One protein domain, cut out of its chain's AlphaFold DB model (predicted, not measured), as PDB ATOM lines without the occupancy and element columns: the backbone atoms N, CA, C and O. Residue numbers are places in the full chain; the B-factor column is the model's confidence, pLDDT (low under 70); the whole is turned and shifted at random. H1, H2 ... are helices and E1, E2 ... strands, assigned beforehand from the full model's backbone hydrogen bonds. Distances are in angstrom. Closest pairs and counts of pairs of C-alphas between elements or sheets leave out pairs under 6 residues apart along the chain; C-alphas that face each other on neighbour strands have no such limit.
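AT A GLANCE: This is residues 74 to 121 of the 228 residues of the protein "HNHc domain-containing protein" of Nostoc sp. KVJ20 (UniProt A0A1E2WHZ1). A short helix, H1, sits at one end of a small elongated model, followed by a hairpin of two short strands, E1 and E2; a long loop then leads to the longer helix, H2, which reaches away at the other end, and residues 114 to 121 stick out there. The printed part has 48 residues, with two named helices and two named strands in the order H1, E1, E2, H2. The strands make one antiparallel sheet, E1 - E2, and the class is mixed, helices and strands, with 30 residues in named elements. The whole is loose, with a radius of gyration of the C-alphas of 12.1 A, and the C-alphas span 38 by 20 by 13 A.

HOW THE PARTS SIT: H1, residues 74 to 81, is followed by E1, residues 84 to 87, and between these two there are 3 pairs of C-alphas within 8 A. The closest C-alphas of H1 and E1 are those of Lys 79 and Ala 85, 6.8 A apart. E2, residues 92 to 95, forms a hairpin with E1, and the two are antiparallel neighbours with 138 degrees between their N-to-C directions. The C-alphas of Trp 86 and Trp 93 face each other at 4.5 A. Within hydrogen-bond range across the pair are N 85 and O 94, 2.8 A apart, and N 87 and O 92, 2.9 A apart. H1 and E2 are near each other, with 6 pairs of C-alphas within 10 A. H2, residues 107 to 120, is apart from H1. H2 and E1 are only just apart, their closest C-alphas 8.3 A from each other. In H1 and H2 every O i to N i+4 pair is within hydrogen-bond range.

IN THESE COORDINATES: H1 runs from C-alpha 74 at (104.233, 241.607, 227.667) to C-alpha 81, 11.2 A away. E1 measures 9.7 A from C-alpha 84 to C-alpha 87, and E2 measures 10.1 A from C-alpha 92 at (95.442, 231.314, 219.490) to C-alpha 95. H2, the longest helix with 14 residues, measures 19.8 A from C-alpha 107 to C-alpha 120 at (85.934, 211.593, 234.407).

THE WHOLE: The two C-alphas farthest apart are those of Thr 82 and Asn 121, at 38.4 A. Residues 114 to 121, of which 114 to 120 belong to H2, stand free. The body without them has 40 residues and spans 28 by 18 by 14 A. The printed part has no cut. The links from H1 to E1 and from E1 to E2 are tight, and the link from E2 to H2, with 11 residues, is long. The mean pLDDT of the printed part is 85.7, and residues 97 to 102, in that long link, are under 70.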
ATOM      1  N   PRO A  74     104.244 240.369 228.452       84.38
ATOM      2  CA  PRO A  74     104.233 241.607 227.667       84.38
ATOM      3  C   PRO A  74     103.436 241.497 226.360       84.38
ATOM      4  O   PRO A  74     102.574 242.332 226.111       84.38
ATOM      5  N   GLU A  75     103.630 240.425 225.579       87.31
ATOM      6  CA  GLU A  75     102.886 240.191 224.324       87.31
ATOM      7  C   GLU A  75     101.365 240.134 224.566       87.31
ATOM      8  O   GLU A  75     100.578 240.681 223.794       87.31
ATOM      9  N   ARG A  76     100.936 239.519 225.679       88.31
ATOM     10  CA  ARG A  76      99.525 239.484 226.112       88.31
ATOM     11  C   ARG A  76      98.980 240.845 226.499       88.31
ATOM     12  O   ARG A  76      97.813 241.096 226.219       88.31
ATOM     13  N   ILE A  77      99.776 241.681 227.159       85.50
ATOM     14  CA  ILE A  77      99.364 243.036 227.535       85.50
ATOM     15  C   ILE A  77      99.170 243.881 226.275       85.50
ATOM     16  O   ILE A  77      98.144 244.542 226.151       85.50
ATOM     17  N   GLU A  78     100.091 243.797 225.316       89.81
ATOM     18  CA  GLU A  78     100.015 244.587 224.086       89.81
ATOM     19  C   GLU A  78      98.822 244.182 223.211       89.81
ATOM     20  O   GLU A  78      97.975 245.008 222.882       89.81
ATOM     21  N   LYS A  79      98.653 242.882 222.937       90.69
ATOM     22  CA  LYS A  79      97.478 242.377 222.202       90.69
ATOM     23  C   LYS A  79      96.156 242.609 222.938       90.69
ATOM     24  O   LYS A  79      95.106 242.699 222.308       90.69
ATOM     25  N   ALA A  80      96.178 242.725 224.266       89.00
ATOM     26  CA  ALA A  80      94.981 243.050 225.030       89.00
ATOM     27  C   ALA A  80      94.477 244.475 224.786       89.00
ATOM     28  O   ALA A  80      93.262 244.668 224.909       89.00
ATOM     29  N   LYS A  81      95.365 245.420 224.438       91.12
ATOM     30  CA  LYS A  81      95.006 246.794 224.053       91.12
ATOM     31  C   LYS A  81      94.250 246.828 222.727       91.12
ATOM     32  O   LYS A  81      93.322 247.606 222.582       91.12
ATOM     33  N   THR A  82      94.577 245.926 221.802       91.81
ATOM     34  CA  THR A  82      93.907 245.806 220.494       91.81
ATOM     35  C   THR A  82      92.643 244.941 220.529       91.81
ATOM     36  O   THR A  82      92.143 244.521 219.492       91.81
ATOM     37  N   GLY A  83      92.117 244.637 221.721       89.00
ATOM     38  CA  GLY A  83      90.875 243.876 221.869       89.00
ATOM     39  C   GLY A  83      91.025 242.357 221.740       89.00
ATOM     40  O   GLY A  83      90.016 241.653 221.740       89.00
ATOM     41  N   PHE A  84      92.247 241.821 221.696       89.88
ATOM     42  CA  PHE A  84      92.487 240.377 221.631       89.88
ATOM     43  C   PHE A  84      92.817 239.770 223.000       89.88
ATOM     44  O   PHE A  84      93.228 240.435 223.952       89.88
ATOM     45  N   ALA A  85      92.646 238.460 223.120       89.88
ATOM     46  CA  ALA A  85      93.060 237.677 224.273       89.88
ATOM     47  C   ALA A  85      93.650 236.343 223.817       89.88
ATOM     48  O   ALA A  85      93.184 235.750 222.857       89.88
ATOM     49  N   TRP A  86      94.668 235.847 224.515       90.25
ATOM     50  CA  TRP A  86      95.193 234.508 224.253       90.25
ATOM     51  C   TRP A  86      94.312 233.441 224.906       90.25
ATOM     52  O   TRP A  86      94.028 233.530 226.106       90.25
ATOM     53  N   CYS A  87      93.931 232.418 224.142       90.56
ATOM     54  CA  CYS A  87      93.252 231.229 224.642       90.56
ATOM     55  C   CYS A  87      94.255 230.087 224.845       90.56
ATOM     56  O   CYS A  87      94.825 229.586 223.881       90.56
ATOM     57  N   ARG A  88      94.414 229.591 226.081       90.12
ATOM     58  CA  ARG A  88      95.280 228.429 226.371       90.12
ATOM     59  C   ARG A  88      94.786 227.117 225.749       90.12
ATOM     60  O   ARG A  88      95.562 226.182 225.617       90.12
ATOM     61  N   GLY A  89      93.488 227.035 225.448       90.00
ATOM     62  CA  GLY A  89      92.859 225.843 224.881       90.00
ATOM     63  C   GLY A  89      93.019 225.764 223.364       90.00
ATOM     64  O   GLY A  89      93.439 224.727 222.870       90.00
ATOM     65  N   CYS A  90      92.726 226.860 222.654       90.12
ATOM     66  CA  CYS A  90      92.927 226.958 221.203       90.12
ATOM     67  C   CYS A  90      94.398 227.169 220.830       90.12
ATOM     68  O   CYS A  90      94.788 226.831 219.726       90.12
ATOM     69  N   LYS A  91      95.206 227.722 221.748       90.44
ATOM     70  CA  LYS A  91      96.563 228.221 221.480       90.44
ATOM     71  C   LYS A  91      96.582 229.308 220.396       90.44
ATOM     72  O   LYS A  91      97.460 229.319 219.541       90.44
ATOM     73  N   GLU A  92      95.622 230.229 220.464       91.06
ATOM     74  CA  GLU A  92      95.442 231.314 219.490       91.06
ATOM     75  C   GLU A  92      94.944 232.614 220.149       91.06
ATOM     76  O   GLU A  92      94.438 232.612 221.283       91.06
ATOM     77  N   TRP A  93      95.086 233.733 219.427       90.50
ATOM     78  CA  TRP A  93      94.500 235.027 219.787       90.50
ATOM     79  C   TRP A  93      93.038 235.097 219.347       90.50
ATOM     80  O   TRP A  93      92.740 234.977 218.167       90.50
ATOM     81  N   ILE A  94      92.136 235.365 220.286       89.06
ATOM     82  CA  ILE A  94      90.696 235.511 220.044       89.06
ATOM     83  C   ILE A  94      90.251 236.946 220.317       89.06
ATOM     84  O   ILE A  94      90.821 237.618 221.180       89.06
ATOM     85  N   GLN A  95      89.215 237.418 219.629       87.62
ATOM     86  CA  GLN A  95      88.609 238.718 219.917       87.62
ATOM     87  C   GLN A  95      87.819 238.676 221.236       87.62
ATOM     88  O   GLN A  95      87.077 237.731 221.505       87.62
ATOM     89  N   LYS A  96      87.962 239.712 222.073       76.62
ATOM     90  CA  LYS A  96      87.292 239.802 223.385       76.62
ATOM     91  C   LYS A  96      85.773 239.982 223.299       76.62
ATOM     92  O   LYS A  96      85.096 239.687 224.277       76.62
ATOM     93  N   VAL A  97      85.248 240.435 222.162       68.38
ATOM     94  CA  VAL A  97      83.813 240.711 221.968       68.38
ATOM     95  C   VAL A  97      82.942 239.452 221.915       68.38
ATOM     96  O   VAL A  97      81.766 239.533 222.245       68.38
ATOM     97  N   THR A  98      83.498 238.282 221.572       60.56
ATOM     98  CA  THR A  98      82.702 237.056 221.352       60.56
ATOM     99  C   THR A  98      83.055 235.861 222.234       60.56
ATOM    100  O   THR A  98      82.508 234.784 222.036       60.56
ATOM    101  N   ASN A  99      83.899 235.998 223.258       58.69
ATOM    102  CA  ASN A  99      84.118 234.913 224.222       58.69
ATOM    103  C   ASN A  99      84.573 235.477 225.568       58.69
ATOM    104  O   ASN A  99      85.732 235.866 225.730       58.69
ATOM    105  N   SER A 100      83.660 235.497 226.541       56.97
ATOM    106  CA  SER A 100      83.928 235.886 227.924       56.97
ATOM    107  C   SER A 100      85.085 235.051 228.485       56.97
ATOM    108  O   SER A 100      84.972 233.867 228.795       56.97
ATOM    109  N   LYS A 101      86.262 235.676 228.568       58.41
ATOM    110  CA  LYS A 101      87.487 235.047 229.062       58.41
ATOM    111  C   LYS A 101      87.300 234.657 230.527       58.41
ATOM    112  O   LYS A 101      87.424 235.499 231.410       58.41
ATOM    113  N   TRP A 102      87.136 233.365 230.790       63.66
ATOM    114  CA  TRP A 102      87.266 232.795 232.129       63.66
ATOM    115  C   TRP A 102      88.525 231.923 232.194       63.66
ATOM    116  O   TRP A 102      88.777 231.088 231.330       63.66
ATOM    117  N   ARG A 103      89.380 232.145 233.201       75.12
ATOM    118  CA  ARG A 103      90.584 231.320 233.471       75.12
ATOM    119  C   ARG A 103      91.526 231.105 232.265       75.12
ATOM    120  O   ARG A 103      92.165 230.062 232.128       75.12
ATOM    121  N   GLY A 104      91.630 232.105 231.384       85.75
ATOM    122  CA  GLY A 104      92.570 232.099 230.255       85.75
ATOM    123  C   GLY A 104      92.180 231.214 229.066       85.75
ATOM    124  O   GLY A 104      93.053 230.893 228.261       85.75
ATOM    125  N   ALA A 105      90.912 230.820 228.935       89.25
ATOM    126  CA  ALA A 105      90.388 230.073 227.791       89.25
ATOM    127  C   ALA A 105      89.091 230.708 227.251       89.25
ATOM    128  O   ALA A 105      88.426 231.460 227.965       89.25
ATOM    129  N   CYS A 106      88.752 230.418 225.990       89.56
ATOM    130  CA  CYS A 106      87.451 230.758 225.411       89.56
ATOM    131  C   CYS A 106      86.340 229.860 225.974       89.56
ATOM    132  O   CYS A 106      86.612 228.776 226.503       89.56
ATOM    133  N   THR A 107      85.087 230.282 225.800       87.75
ATOM    134  CA  THR A 107      83.900 229.569 226.286       87.75
ATOM    135  C   THR A 107      83.841 228.127 225.786       87.75
ATOM    136  O   THR A 107      83.613 227.221 226.581       87.75
ATOM    137  N   SER A 108      84.121 227.878 224.502       90.06
ATOM    138  CA  SER A 108      84.088 226.521 223.933       90.06
ATOM    139  C   SER A 108      85.165 225.604 224.523       90.06
ATOM    140  O   SER A 108      84.899 224.443 224.840       90.06
ATOM    141  N   CYS A 109      86.376 226.123 224.745       92.31
ATOM    142  CA  CYS A 109      87.441 225.368 225.401       92.31
ATOM    143  C   CYS A 109      87.111 225.055 226.863       92.31
ATOM    144  O   CYS A 109      87.374 223.940 227.309       92.31
ATOM    145  N   LEU A 110      86.518 226.006 227.590       90.25
ATOM    146  CA  LEU A 110      86.057 225.785 228.962       90.25
ATOM    147  C   LEU A 110      84.925 224.762 229.020       90.25
ATOM    148  O   LEU A 110      84.955 223.877 229.866       90.25
ATOM    149  N   ALA A 111      83.955 224.843 228.108       90.19
ATOM    150  CA  ALA A 111      82.849 223.894 228.034       90.19
ATOM    151  C   ALA A 111      83.355 222.465 227.794       90.19
ATOM    152  O   ALA A 111      82.927 221.527 228.465       90.19
ATOM    153  N   ARG A 112      84.327 222.296 226.889       92.06
ATOM    154  CA  ARG A 112      84.979 221.006 226.638       92.06
ATOM    155  C   ARG A 112      85.724 220.482 227.868       92.06
ATOM    156  O   ARG A 112      85.602 219.303 228.189       92.06
ATOM    157  N   GLU A 113      86.469 221.337 228.566       91.94
ATOM    158  CA  GLU A 113      87.154 220.978 229.816       91.94
ATOM    159  C   GLU A 113      86.154 220.567 230.904       91.94
ATOM    160  O   GLU A 113      86.330 219.543 231.557       91.94
ATOM    161  N   GLN A 114      85.058 221.307 231.049       90.00
ATOM    162  CA  GLN A 114      84.023 221.017 232.034       90.00
ATOM    163  C   GLN A 114      83.256 219.729 231.714       90.00
ATOM    164  O   GLN A 114      82.979 218.950 232.624       90.00
ATOM    165  N   LYS A 115      82.982 219.457 230.431       92.50
ATOM    166  CA  LYS A 115      82.419 218.180 229.970       92.50
ATOM    167  C   LYS A 115      83.352 217.019 230.311       92.50
ATOM    168  O   LYS A 115      82.893 216.014 230.841       92.50
ATOM    169  N   LYS A 116      84.656 217.173 230.068       93.81
ATOM    170  CA  LYS A 116      85.664 216.170 230.435       93.81
ATOM    171  C   LYS A 116      85.648 215.889 231.944       93.81
ATOM    172  O   LYS A 116      85.472 214.742 232.337       93.81
ATOM    173  N   ILE A 117      85.696 216.934 232.779       90.81
ATOM    174  CA  ILE A 117      85.608 216.811 234.246       90.81
ATOM    175  C   ILE A 117      84.320 216.092 234.670       90.81
ATOM    176  O   ILE A 117      84.361 215.228 235.536       90.81
ATOM    177  N   TYR A 118      83.180 216.426 234.063       88.94
ATOM    178  CA  TYR A 118      81.901 215.786 234.372       88.94
ATOM    179  C   TYR A 118      81.896 214.276 234.085       88.94
ATOM    180  O   TYR A 118      81.292 213.519 234.840       88.94
ATOM    181  N   HIS A 119      82.544 213.832 233.003       90.25
ATOM    182  CA  HIS A 119      82.604 212.411 232.647       90.25
ATOM    183  C   HIS A 119      83.670 211.635 233.431       90.25
ATOM    184  O   HIS A 119      83.442 210.473 233.747       90.25
ATOM    185  N   GLU A 120      84.803 212.261 233.748       92.69
ATOM    186  CA  GLU A 120      85.934 211.593 234.407       92.69
ATOM    187  C   GLU A 120      85.848 211.610 235.937       92.69
ATOM    188  O   GLU A 120      86.375 210.718 236.593       92.69
ATOM    189  N   ASN A 121      85.199 212.617 236.527       92.88
ATOM    190  CA  ASN A 121      85.130 212.779 237.975       92.88
ATOM    191  C   ASN A 121      83.728 212.434 238.493       92.88
ATOM    192  O   ASN A 121      82.805 213.258 238.475       92.88
TER     193      ASN A 121